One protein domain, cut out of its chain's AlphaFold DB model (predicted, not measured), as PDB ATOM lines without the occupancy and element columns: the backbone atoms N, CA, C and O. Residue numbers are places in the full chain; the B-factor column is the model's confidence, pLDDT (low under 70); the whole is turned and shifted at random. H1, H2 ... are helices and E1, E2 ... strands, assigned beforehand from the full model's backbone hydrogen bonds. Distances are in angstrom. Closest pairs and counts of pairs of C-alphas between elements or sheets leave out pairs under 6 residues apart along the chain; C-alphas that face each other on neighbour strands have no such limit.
ATOM      1  N   TYR A 254     190.809 177.026 204.197       75.81
ATOM      2  CA  TYR A 254     191.617 176.000 204.858       75.81
ATOM      3  C   TYR A 254     193.097 176.270 204.596       75.81
ATOM      4  O   TYR A 254     193.533 176.237 203.445       75.81
ATOM      5  N   GLU A 255     193.885 176.510 205.640       76.25
ATOM      6  CA  GLU A 255     195.340 176.639 205.521       76.25
ATOM      7  C   GLU A 255     196.006 175.278 205.743       76.25
ATOM      8  O   GLU A 255     195.769 174.611 206.752       76.25
ATOM      9  N   HIS A 256     196.821 174.839 204.783       74.06
ATOM     10  CA  HIS A 256     197.578 173.600 204.923       74.06
ATOM     11  C   HIS A 256     198.831 173.814 205.776       74.06
ATOM     12  O   HIS A 256     199.463 174.870 205.725       74.06
ATOM     13  N   GLY A 257     199.229 172.778 206.520       71.56
ATOM     14  CA  GLY A 257     200.503 172.764 207.238       71.56
ATOM     15  C   GLY A 257     201.710 172.861 206.296       71.56
ATOM     16  O   GLY A 257     201.610 172.562 205.105       71.56
ATOM     17  N   ALA A 258     202.867 173.248 206.842       63.72
ATOM     18  CA  ALA A 258     204.111 173.433 206.088       63.72
ATOM     19  C   ALA A 258     204.542 172.190 205.276       63.72
ATOM     20  O   ALA A 258     205.165 172.338 204.228       63.72
ATOM     21  N   ASP A 259     204.143 170.995 205.718       65.75
ATOM     22  CA  ASP A 259     204.494 169.703 205.116       65.75
ATOM     23  C   ASP A 259     203.635 169.338 203.887       65.75
ATOM     24  O   ASP A 259     203.872 168.324 203.234       65.75
ATOM     25  N   ALA A 260     202.615 170.140 203.558       66.50
ATOM     26  CA  ALA A 260     201.713 169.870 202.435       66.50
ATOM     27  C   ALA A 260     202.309 170.217 201.058       66.50
ATOM     28  O   ALA A 260     201.712 169.891 200.024       66.50
ATOM     29  N   PHE A 261     203.464 170.889 201.037       75.94
ATOM     30  CA  PHE A 261     204.152 171.269 199.811       75.94
ATOM     31  C   PHE A 261     205.143 170.202 199.356       75.94
ATOM     32  O   PHE A 261     206.064 169.832 200.077       75.94
ATOM     33  N   ASP A 262     204.972 169.754 198.118       77.50
ATOM     34  CA  ASP A 262     205.820 168.755 197.486       77.50
ATOM     35  C   ASP A 262     206.357 169.302 196.160       77.50
ATOM     36  O   ASP A 262     205.626 169.425 195.174       77.50
ATOM     37  N   ILE A 263     207.651 169.637 196.145       78.75
ATOM     38  CA  ILE A 263     208.351 170.200 194.978       78.75
ATOM     39  C   ILE A 263     208.280 169.248 193.777       78.75
ATOM     40  O   ILE A 263     208.239 169.708 192.640       78.75
ATOM     41  N   SER A 264     208.218 167.929 194.000       77.25
ATOM     42  CA  SER A 264     208.184 166.946 192.908       77.25
ATOM     43  C   SER A 264     206.900 167.009 192.073       77.25
ATOM     44  O   SER A 264     206.891 166.563 190.929       77.25
ATOM     45  N   LYS A 265     205.828 167.600 192.618       79.75
ATOM     46  CA  LYS A 265     204.534 167.790 191.940       79.75
ATOM     47  C   LYS A 265     204.460 169.091 191.136       79.75
ATOM     48  O   LYS A 265     203.417 169.386 190.549       79.75
ATOM     49  N   LEU A 266     205.527 169.891 191.150       83.19
ATOM     50  CA  LEU A 266     205.585 171.193 190.503       83.19
ATOM     51  C   LEU A 266     206.039 171.057 189.041       83.19
ATOM     52  O   LEU A 266     207.221 170.904 188.747       83.19
ATOM     53  N   ASP A 267     205.077 171.167 188.130       84.50
ATOM     54  CA  ASP A 267     205.303 171.174 186.684       84.50
ATOM     55  C   ASP A 267     205.426 172.602 186.126       84.50
ATOM     56  O   ASP A 267     205.200 173.597 186.823       84.50
ATOM     57  N   ASP A 268     205.700 172.707 184.825       86.50
ATOM     58  CA  ASP A 268     205.568 173.966 184.098       86.50
ATOM     59  C   ASP A 268     204.127 174.530 184.182       86.50
ATOM     60  O   ASP A 268     203.147 173.773 184.129       86.50
ATOM     61  N   PRO A 269     203.981 175.866 184.288       88.06
ATOM     62  CA  PRO A 269     202.692 176.524 184.457       88.06
ATOM     63  C   PRO A 269     201.776 176.289 183.252       88.06
ATOM     64  O   PRO A 269     202.191 176.431 182.101       88.06
ATOM     65  N   LYS A 270     200.503 175.977 183.506       88.94
ATOM     66  CA  LYS A 270     199.483 175.686 182.490       88.94
ATOM     67  C   LYS A 270     198.105 176.223 182.883       88.94
ATOM     68  O   LYS A 270     197.841 176.557 184.032       88.94
ATOM     69  N   LEU A 271     197.201 176.306 181.908       82.94
ATOM     70  CA  LEU A 271     195.824 176.765 182.130       82.94
ATOM     71  C   LEU A 271     194.977 175.732 182.883       82.94
ATOM     72  O   LEU A 271     194.184 176.102 183.736       82.94
ATOM     73  N   GLY A 272     195.172 174.442 182.611       85.19
ATOM     74  CA  GLY A 272     194.291 173.379 183.103       85.19
ATOM     75  C   GLY A 272     193.100 173.124 182.177       85.19
ATOM     76  O   GLY A 272     192.874 173.845 181.204       85.19
ATOM     77  N   LYS A 273     192.361 172.049 182.453       87.94
ATOM     78  CA  LYS A 273     191.155 171.647 181.717       87.94
ATOM     79  C   LYS A 273     189.912 172.273 182.353       87.94
ATOM     80  O   LYS A 273     189.871 172.454 183.567       87.94
ATOM     81  N   PHE A 274     188.906 172.580 181.537       86.06
ATOM     82  CA  PHE A 274     187.592 173.028 182.004       86.06
ATOM     83  C   PHE A 274     186.758 171.829 182.474       86.06
ATOM     84  O   PHE A 274     186.701 170.825 181.763       86.06
ATOM     85  N   ASP A 275     186.123 171.938 183.642       86.31
ATOM     86  CA  ASP A 275     185.181 170.942 184.162       86.31
ATOM     87  C   ASP A 275     183.731 171.353 183.843       86.31
ATOM     88  O   ASP A 275     183.240 172.324 184.422       86.31
ATOM     89  N   PRO A 276     183.011 170.617 182.976       87.12
ATOM     90  CA  PRO A 276     181.606 170.898 182.675       87.12
ATOM     91  C   PRO A 276     180.668 170.775 183.881       87.12
ATOM     92  O   PRO A 276     179.597 171.378 183.874       87.12
ATOM     93  N   SER A 277     181.043 169.991 184.896       85.56
ATOM     94  CA  SER A 277     180.224 169.756 186.092       85.56
ATOM     95  C   SER A 277     180.465 170.769 187.215       85.56
ATOM     96  O   SER A 277     179.734 170.757 188.203       85.56
ATOM     97  N   ASN A 278     181.462 171.650 187.055       85.62
ATOM     98  CA  ASN A 278     181.937 172.590 188.072       85.62
ATOM     99  C   ASN A 278     182.079 171.944 189.467       85.62
ATOM    100  O   ASN A 278     181.676 172.531 190.473       85.62
ATOM    101  N   ALA A 279     182.605 170.717 189.528       85.81
ATOM    102  CA  ALA A 279     182.792 170.014 190.788       85.81
ATOM    103  C   ALA A 279     183.919 170.669 191.614       85.81
ATOM    104  O   ALA A 279     184.860 171.234 191.045       85.81
ATOM    105  N   PRO A 280     183.863 170.609 192.957       84.31
ATOM    106  CA  PRO A 280     184.904 171.176 193.804       84.31
ATOM    107  C   PRO A 280     186.186 170.335 193.717       84.31
ATOM    108  O   PRO A 280     186.250 169.212 194.219       84.31
ATOM    109  N   HIS A 281     187.231 170.900 193.108       85.56
ATOM    110  CA  HIS A 281     188.557 170.282 193.015       85.56
ATOM    111  C   HIS A 281     189.528 170.957 193.982       85.56
ATOM    112  O   HIS A 281     189.801 172.151 193.852       85.56
ATOM    113  N   HIS A 282     190.074 170.177 194.916       85.38
ATOM    114  CA  HIS A 282     191.116 170.602 195.849       85.38
ATOM    115  C   HIS A 282     192.427 169.865 195.537       85.38
ATOM    116  O   HIS A 282     192.461 168.640 195.433       85.38
ATOM    117  N   GLY A 283     193.521 170.607 195.382       79.88
ATOM    118  CA  GLY A 283     194.825 170.045 195.029       79.88
ATOM    119  C   GLY A 283     194.942 169.544 193.578       79.88
ATOM    120  O   GLY A 283     194.024 169.636 192.765       79.88
ATOM    121  N   GLY A 284     196.127 169.025 193.235       85.31
ATOM    122  CA  GLY A 284     196.444 168.515 191.893       85.31
ATOM    123  C   GLY A 284     196.762 169.605 190.858       85.31
ATOM    124  O   GLY A 284     196.901 170.776 191.195       85.31
ATOM    125  N   ASN A 285     196.913 169.211 189.588       85.31
ATOM    126  CA  ASN A 285     197.330 170.094 188.487       85.31
ATOM    127  C   ASN A 285     196.420 169.993 187.239       85.31
ATOM    128  O   ASN A 285     196.786 170.473 186.169       85.31
ATOM    129  N   GLN A 286     195.255 169.344 187.313       87.06
ATOM    130  CA  GLN A 286     194.463 169.027 186.116       87.06
ATOM    131  C   GLN A 286     193.431 170.100 185.749       87.06
ATOM    132  O   GLN A 286     193.280 170.408 184.564       87.06
ATOM    133  N   TRP A 287     192.720 170.645 186.736       87.44
ATOM    134  CA  TRP A 287     191.515 171.451 186.530       87.44
ATOM    135  C   TRP A 287     191.776 172.944 186.695       87.44
ATOM    136  O   TRP A 287     192.429 173.370 187.646       87.44
ATOM    137  N   MET A 288     191.243 173.731 185.765       86.38
ATOM    138  CA  MET A 288     191.251 175.187 185.830       86.38
ATOM    139  C   MET A 288     190.213 175.659 186.859       86.38
ATOM    140  O   MET A 288     189.073 175.206 186.823       86.38
ATOM    141  N   GLY A 289     190.592 176.562 187.764       82.88
ATOM    142  CA  GLY A 289     189.708 177.076 188.820       82.88
ATOM    143  C   GLY A 289     189.642 176.210 190.085       82.88
ATOM    144  O   GLY A 289     188.873 176.529 190.989       82.88
ATOM    145  N   GLY A 290     190.451 175.148 190.174       86.31
ATOM    146  CA  GLY A 290     190.622 174.376 191.409       86.31
ATOM    147  C   GLY A 290     191.313 175.182 192.515       86.31
ATOM    148  O   GLY A 290     191.982 176.189 192.248       86.31
ATOM    149  N   THR A 291     191.172 174.734 193.765       86.75
ATOM    150  CA  THR A 291     191.766 175.403 194.931       86.75
ATOM    151  C   THR A 291     192.949 174.619 195.508       86.75
ATOM    152  O   THR A 291     192.953 173.392 195.525       86.75
ATOM    153  N   GLY A 292     194.018 175.307 195.917       84.81
ATOM    154  CA  GLY A 292     195.203 174.673 196.526       84.81
ATOM    155  C   GLY A 292     196.035 173.777 195.593       84.81
ATOM    156  O   GLY A 292     196.783 172.930 196.067       84.81
ATOM    157  N   GLY A 293     195.889 173.922 194.272       84.88
ATOM    158  CA  GLY A 293     196.589 173.111 193.267       84.88
ATOM    159  C   GLY A 293     198.027 173.548 192.942       84.88
ATOM    160  O   GLY A 293     198.513 174.580 193.409       84.88
ATOM    161  N   TYR A 294     198.689 172.766 192.089       86.56
ATOM    162  CA  TYR A 294     200.039 172.995 191.564       86.56
ATOM    163  C   TYR A 294     199.988 173.352 190.075       86.56
ATOM    164  O   TYR A 294     199.247 172.731 189.314       86.56
ATOM    165  N   SER A 295     200.796 174.327 189.658       87.06
ATOM    166  CA  SER A 295     201.110 174.675 188.260       87.06
ATOM    167  C   SER A 295     199.926 175.047 187.357       87.06
ATOM    168  O   SER A 295     200.125 175.329 186.180       87.06
ATOM    169  N   THR A 296     198.703 175.107 187.880       88.19
ATOM    170  CA  THR A 296     197.471 175.323 187.108       88.19
ATOM    171  C   THR A 296     196.742 176.584 187.567       88.19
ATOM    172  O   THR A 296     196.848 176.975 188.729       88.19
ATOM    173  N   ALA A 297     196.032 177.260 186.658       86.69
ATOM    174  CA  ALA A 297     195.277 178.469 186.987       86.69
ATOM    175  C   ALA A 297     194.156 178.153 187.992       86.69
ATOM    176  O   ALA A 297     193.321 177.284 187.745       86.69
ATOM    177  N   GLY A 298     194.132 178.859 189.121       86.81
ATOM    178  CA  GLY A 298     193.252 178.552 190.251       86.81
ATOM    179  C   GLY A 298     193.504 179.469 191.445       86.81
ATOM    180  O   GLY A 298     194.245 180.451 191.333       86.81
ATOM    181  N   LEU A 299     192.892 179.173 192.592       86.50
ATOM    182  CA  LEU A 299     192.978 180.014 193.793       86.50
ATOM    183  C   LEU A 299     193.686 179.287 194.947       86.50
ATOM    184  O   LEU A 299     193.487 178.100 195.165       86.50
ATOM    185  N   GLY A 300     194.554 179.978 195.688       83.19
ATOM    186  CA  GLY A 300     195.245 179.396 196.854       83.19
ATOM    187  C   GLY A 300     196.360 178.378 196.550       83.19
ATOM    188  O   GLY A 300     196.996 177.900 197.485       83.19
ATOM    189  N   GLY A 301     196.624 178.074 195.274       84.88
ATOM    190  CA  GLY A 301     197.682 177.160 194.822       84.88
ATOM    191  C   GLY A 301     199.065 177.799 194.616       84.88
ATOM    192  O   GLY A 301     199.281 178.975 194.927       84.88
ATOM    193  N   VAL A 302     199.998 177.021 194.056       84.94
ATOM    194  CA  VAL A 302     201.395 177.409 193.771       84.94
ATOM    195  C   VAL A 302     201.770 177.176 192.306       84.94
ATOM    196  O   VAL A 302     201.340 176.205 191.692       84.94
ATOM    197  N   GLY A 303     202.582 178.063 191.725       82.88
ATOM    198  CA  GLY A 303     203.142 177.890 190.376       82.88
ATOM    199  C   GLY A 303     202.165 178.045 189.200       82.88
ATOM    200  O   GLY A 303     202.581 177.871 188.062       82.88
ATOM    201  N   GLY A 304     200.887 178.361 189.433       85.94
ATOM    202  CA  GLY A 304     199.910 178.634 188.371       85.94
ATOM    203  C   GLY A 304     200.103 180.007 187.698       85.94
ATOM    204  O   GLY A 304     200.645 180.920 188.323       85.94
ATOM    205  N   PRO A 305     199.655 180.187 186.437       85.06
ATOM    206  CA  PRO A 305     199.879 181.424 185.682       85.06
ATOM    207  C   PRO A 305     199.018 182.615 186.137       85.06
ATOM    208  O   PRO A 305     199.487 183.744 186.091       85.06
ATOM    209  N   PHE A 306     197.771 182.406 186.569       84.38
ATOM    210  CA  PHE A 306     196.885 183.466 187.075       84.38
ATOM    211  C   PHE A 306     195.780 182.889 187.970       84.38
ATOM    212  O   PHE A 306     195.596 181.671 188.047       84.38
ATOM    213  N   ARG A 307     195.031 183.771 188.641       85.69
ATOM    214  CA  ARG A 307     193.926 183.396 189.530       85.69
ATOM    215  C   ARG A 307     192.631 183.235 188.754       85.69
ATOM    216  O   ARG A 307     192.214 184.141 188.033       85.69
ATOM    217  N   LEU A 308     191.974 182.104 188.972       86.75
ATOM    218  CA  LEU A 308     190.618 181.856 188.509       86.75
ATOM    219  C   LEU A 308     189.787 181.335 189.678       86.75
ATOM    220  O   LEU A 308     190.178 180.361 190.316       86.75
ATOM    221  N   ASP A 309     188.672 182.005 189.955       83.75
ATOM    222  CA  ASP A 309     187.706 181.582 190.966       83.75
ATOM    223  C   ASP A 309     186.535 180.849 190.295       83.75
ATOM    224  O   ASP A 309     185.871 181.414 189.425       83.75
ATOM    225  N   ALA A 310     186.300 179.599 190.701       83.38
ATOM    226  CA  ALA A 310     185.177 178.766 190.258       83.38
ATOM    227  C   ALA A 310     183.993 178.758 191.249       83.38
ATOM    228  O   ALA A 310     182.978 178.109 190.997       83.38
ATOM    229  N   GLY A 311     184.100 179.499 192.358       81.25
ATOM    230  CA  GLY A 311     183.026 179.671 193.332       81.25
ATOM    231  C   GLY A 311     183.119 178.800 194.587       81.25
ATOM    232  O   GLY A 311     182.217 178.872 195.417       81.25
ATOM    233  N   HIS A 312     184.188 178.016 194.736       83.38
ATOM    234  CA  HIS A 312     184.339 176.982 195.772       83.38
ATOM    235  C   HIS A 312     185.141 177.454 196.999       83.38
ATOM    236  O   HIS A 312     185.769 178.517 196.982       83.38
ATOM    237  N   ASP A 313     185.149 176.633 198.054       83.06
ATOM    238  CA  ASP A 313     185.973 176.837 199.252       83.06
ATOM    239  C   ASP A 313     187.476 176.826 198.933       83.06
ATOM    240  O   ASP A 313     187.974 176.053 198.102       83.06
ATOM    241  N   ILE A 314     188.223 177.708 199.604       83.69
ATOM    242  CA  ILE A 314     189.605 178.026 199.237       83.69
ATOM    243  C   ILE A 314     190.577 177.242 200.115       83.69
ATOM    244  O   ILE A 314     190.839 177.587 201.267       83.69
ATOM    245  N   HIS A 315     191.197 176.234 199.516       85.56
ATOM    246  CA  HIS A 315     192.329 175.507 200.074       85.56
ATOM    247  C   HIS A 315     193.637 176.253 199.784       85.56
ATOM    248  O   HIS A 315     193.997 176.472 198.629       85.56
ATOM    249  N   GLN A 316     194.346 176.679 200.827       83.81
ATOM    250  CA  GLN A 316     195.561 177.479 200.707       83.81
ATOM    251  C   GLN A 316     196.811 176.674 200.982       83.81
ATOM    252  O   GLN A 316     196.927 176.002 202.008       83.81
ATOM    253  N   MET A 317     197.768 176.832 200.077       84.88
ATOM    254  CA  MET A 317     199.151 176.468 200.315       84.88
ATOM    255  C   MET A 317     199.832 177.518 201.208       84.88
ATOM    256  O   MET A 317     199.614 178.723 200.998       84.88
ATOM    257  N   PRO A 318     200.660 177.083 202.176       82.88
ATOM    258  CA  PRO A 318     201.336 177.979 203.106       82.88
ATOM    259  C   PRO A 318     202.310 178.903 202.370       82.88
ATOM    260  O   PRO A 318     202.813 178.591 201.289       82.88
ATOM    261  N   GLU A 319     202.609 180.061 202.954       79.62
ATOM    262  CA  GLU A 319     203.467 181.055 202.297       79.62
ATOM    263  C   GLU A 319     204.901 180.542 202.068       79.62
ATOM    264  O   GLU A 319     205.519 180.856 201.050       79.62
ATOM    265  N   SER A 320     205.393 179.666 202.952       80.81
ATOM    266  CA  SER A 320     206.667 178.958 202.781       80.81
ATOM    267  C   SER A 320     206.717 178.147 201.481       80.81
ATOM    268  O   SER A 320     207.742 178.146 200.805       80.81
ATOM    269  N   ALA A 321     205.607 177.517 201.089       80.38
ATOM    270  CA  ALA A 321     205.495 176.749 199.851       80.38
ATOM    271  C   ALA A 321     205.597 177.641 198.609       80.38
ATOM    272  O   ALA A 321     206.267 177.301 197.636       80.38
ATOM    273  N   LYS A 322     204.966 178.820 198.646       81.44
ATOM    274  CA  LYS A 322     205.001 179.782 197.531       81.44
ATOM    275  C   LYS A 322     206.397 180.353 197.308       81.44
ATOM    276  O   LYS A 322     206.785 180.575 196.166       81.44
ATOM    277  N   GLN A 323     207.151 180.569 198.385       82.88
ATOM    278  CA  GLN A 323     208.522 181.083 198.319       82.88
ATOM    279  C   GLN A 323     209.525 180.057 197.780       82.88
ATOM    280  O   GLN A 323     210.539 180.442 197.209       82.88
ATOM    281  N   GLN A 324     209.243 178.760 197.928       83.69
ATOM    282  CA  GLN A 324     210.100 177.679 197.432       83.69
ATOM    283  C   GLN A 324     209.953 177.420 195.920       83.69
ATOM    284  O   GLN A 324     210.651 176.564 195.376       83.69
ATOM    285  N   VAL A 325     209.071 178.146 195.221       84.19
ATOM    286  CA  VAL A 325     208.880 177.998 193.771       84.19
ATOM    287  C   VAL A 325     210.124 178.509 193.022       84.19
ATOM    288  O   VAL A 325     210.496 179.675 193.181       84.19
ATOM    289  N   PRO A 326     210.748 177.688 192.154       87.69
ATOM    290  CA  PRO A 326     211.895 178.105 191.355       87.69
ATOM    291  C   PRO A 326     211.610 179.322 190.465       87.69
ATOM    292  O   PRO A 326     210.558 179.429 189.829       87.69
ATOM    293  N   GLU A 327     212.597 180.208 190.332       86.62
ATOM    294  CA  GLU A 327     212.449 181.469 189.592       86.62
ATOM    295  C   GLU A 327     212.097 181.266 188.107       86.62
ATOM    296  O   GLU A 327     211.324 182.040 187.535       86.62
ATOM    297  N   TYR A 328     212.588 180.191 187.476       87.25
ATOM    298  CA  TYR A 328     212.265 179.885 186.079       87.25
ATOM    299  C   TYR A 328     210.771 179.576 185.873       87.25
ATOM    300  O   TYR A 328     210.211 179.954 184.843       87.25
ATOM    301  N   ILE A 329     210.111 178.948 186.856       85.75
ATOM    302  CA  ILE A 329     208.667 178.657 186.829       85.75
ATOM    303  C   ILE A 329     207.883 179.952 187.006       85.75
ATOM    304  O   ILE A 329     206.958 180.210 186.241       85.75
ATOM    305  N   LEU A 330     208.295 180.812 187.944       85.00
ATOM    306  CA  LEU A 330     207.680 182.130 188.139       85.00
ATOM    307  C   LEU A 330     207.777 182.990 186.873       85.00
ATOM    308  O   LEU A 330     206.817 183.664 186.499       85.00
ATOM    309  N   LYS A 331     208.918 182.948 186.176       86.25
ATOM    310  CA  LYS A 331     209.104 183.671 184.915       86.25
ATOM    311  C   LYS A 331     208.196 183.129 183.806       86.25
ATOM    312  O   LYS A 331     207.496 183.924 183.181       86.25
ATOM    313  N   LYS A 332     208.138 181.806 183.615       87.44
ATOM    314  CA  LYS A 332     207.216 181.172 182.652       87.44
ATOM    315  C   LYS A 332     205.753 181.483 182.976       87.44
ATOM    316  O   LYS A 332     204.980 181.801 182.078       87.44
ATOM    317  N   ALA A 333     205.379 181.452 184.255       85.19
ATOM    318  CA  ALA A 333     204.027 181.765 184.710       85.19
ATOM    319  C   ALA A 333     203.660 183.207 184.340       85.19
ATOM    320  O   ALA A 333     202.625 183.427 183.717       85.19
ATOM    321  N   ARG A 334     204.557 184.169 184.605       84.69
ATOM    322  CA  ARG A 334     204.400 185.575 184.195       84.69
ATOM    323  C   ARG A 334     204.300 185.747 182.679       84.69
ATOM    324  O   ARG A 334     203.532 186.585 182.220       84.69
ATOM    325  N   GLU A 335     205.070 184.999 181.892       86.81
ATOM    326  CA  GLU A 335     205.016 185.058 180.422       86.81
ATOM    327  C   GLU A 335     203.663 184.569 179.886       86.81
ATOM    328  O   GLU A 335     203.041 185.263 179.078       86.81
ATOM    329  N   ILE A 336     203.159 183.440 180.395       85.69
ATOM    330  CA  ILE A 336     201.825 182.921 180.054       85.69
ATOM    331  C   ILE A 336     200.740 183.907 180.492       85.69
ATOM    332  O   ILE A 336     199.836 184.214 179.716       85.69
ATOM    333  N   ALA A 337     200.852 184.460 181.699       82.94
ATOM    334  CA  ALA A 337     199.888 185.417 182.223       82.94
ATOM    335  C   ALA A 337     199.850 186.710 181.394       82.94
ATOM    336  O   ALA A 337     198.773 187.202 181.064       82.94
ATOM    337  N   LYS A 338     201.013 187.227 180.972       82.69
ATOM    338  CA  LYS A 338     201.107 188.372 180.051       82.69
ATOM    339  C   LYS A 338     200.506 188.058 178.684       82.69
ATOM    340  O   LYS A 338     199.816 188.910 178.127       82.69
ATOM    341  N   ALA A 339     200.745 186.864 178.144       84.50
ATOM    342  CA  ALA A 339     200.175 186.453 176.865       84.50
ATOM    343  C   ALA A 339     198.641 186.356 176.934       84.50
ATOM    344  O   ALA A 339     197.955 186.886 176.060       84.50
ATOM    345  N   GLU A 340     198.095 185.749 177.989       81.31
ATOM    346  CA  GLU A 340     196.646 185.666 178.212       81.31
ATOM    347  C   GLU A 340     196.026 187.034 178.501       81.31
ATOM    348  O   GLU A 340     194.977 187.362 177.947       81.31
ATOM    349  N   TYR A 341     196.708 187.889 179.267       78.81
ATOM    350  CA  TYR A 341     196.302 189.280 179.449       78.81
ATOM    351  C   TYR A 341     196.185 189.995 178.103       78.81
ATOM    352  O   TYR A 341     195.155 190.593 177.813       78.81
ATOM    353  N   GLN A 342     197.206 189.899 177.248       78.12
ATOM    354  CA  GLN A 342     197.196 190.532 175.929       78.12
ATOM    355  C   GLN A 342     196.087 189.981 175.030       78.12
ATOM    356  O   GLN A 342     195.461 190.760 174.313       78.12
ATOM    357  N   LYS A 343     195.813 188.671 175.066       79.56
ATOM    358  CA  LYS A 343     194.680 188.074 174.340       79.56
ATOM    359  C   LYS A 343     193.347 188.611 174.854       79.56
ATOM    360  O   LYS A 343     192.523 189.028 174.047       79.56
ATOM    361  N   LYS A 344     193.160 188.661 176.177       73.81
ATOM    362  CA  LYS A 344     191.949 189.192 176.816       73.81
ATOM    363  C   LYS A 344     191.757 190.672 176.500       73.81
ATOM    364  O   LYS A 344     190.658 191.069 176.143       73.81
ATOM    365  N   MET A 345     192.826 191.466 176.548       70.94
ATOM    366  CA  MET A 345     192.805 192.871 176.140       70.94
ATOM    367  C   MET A 345     192.420 193.005 174.669       70.94
ATOM    368  O   MET A 345     191.480 193.722 174.357       70.94
ATOM    369  N   LYS A 346     193.076 192.270 173.763       73.38
ATOM    370  CA  LYS A 346     192.725 192.291 172.335       73.38
ATOM    371  C   LYS A 346     191.260 191.929 172.111       73.38
ATOM    372  O   LYS A 346     190.601 192.663 171.397       73.38
ATOM    373  N   ALA A 347     190.748 190.881 172.760       67.38
ATOM    374  CA  ALA A 347     189.348 190.470 172.658       67.38
ATOM    375  C   ALA A 347     188.366 191.538 173.174       67.38
ATOM    376  O   ALA A 347     187.316 191.750 172.568       67.38
ATOM    377  N   LEU A 348     188.712 192.233 174.265       62.03
ATOM    378  CA  LEU A 348     187.930 193.360 174.780       62.03
ATOM    379  C   LEU A 348     187.911 194.533 173.795       62.03
ATOM    380  O   LEU A 348     186.851 195.077 173.517       62.03
ATOM    381  N   PHE A 349     189.060 194.884 173.218       60.88
ATOM    382  CA  PHE A 349     189.160 196.001 172.275       60.88
ATOM    383  C   PHE A 349     188.666 195.662 170.855       60.88
ATOM    384  O   PHE A 349     188.366 196.577 170.094       60.88
ATOM    385  N   SER A 350     188.582 194.378 170.484       56.88
ATOM    386  CA  SER A 350     188.159 193.911 169.153       56.88
ATOM    387  C   SER A 350     186.697 193.470 169.068       56.88
ATOM    388  O   SER A 350     186.252 193.085 167.992       56.88
ATOM    389  N   SER A 351     185.953 193.441 170.177       54.66
ATOM    390  CA  SER A 351     184.523 193.114 170.158       54.66
ATOM    391  C   SER A 351     183.731 194.363 169.756       54.66
ATOM    392  O   SER A 351     183.506 195.278 170.552       54.66
TER     393      SER A 351
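This is residues 254 to 351 of the 522 residues of an uncharacterized protein of Dictyocaulus viviparus (UniProt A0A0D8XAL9). There is little regular structure: a body of looping chain, residues 254 to 313, winds back on itself, and one long helix, H2, runs past one side of it, with residues 342 to 351 sticking out. The 98 printed residues include strand E1, then helices H1 and H2; these hold 32 residues, mostly helix. The whole is compact, with a radius of gyration of the C-alphas of 13.7 A, and flat, spanning 46 by 33 by 17 A.

Residues 254 to 255 pair, parallel, with residues 315 to 316 of E1, residues 314 to 316, which pairs with no named strand. Residues 290 to 291 pair, parallel, with residues 298 to 299. Tight links join E1 to H1, residues 319 to 323, and H1 to H2, residues 327 to 350. The three elements are apart from each other. In H1 and H2 every O i to N i+4 pair is within hydrogen-bond range.

E1 begins at C-alpha 314 (189.605, 178.026, 199.237) and measures 6.2 A; H1 measures 6.4 A. H2 measures 34.1 A, ending at C-alpha 350 (188.159, 193.911, 169.153).

The farthest C-alphas, of Asp 259 and Ser 351, are 46.6 A apart. The printed part has no cut. Residues 258 to 260 and 347 to 351 have pLDDT under 70.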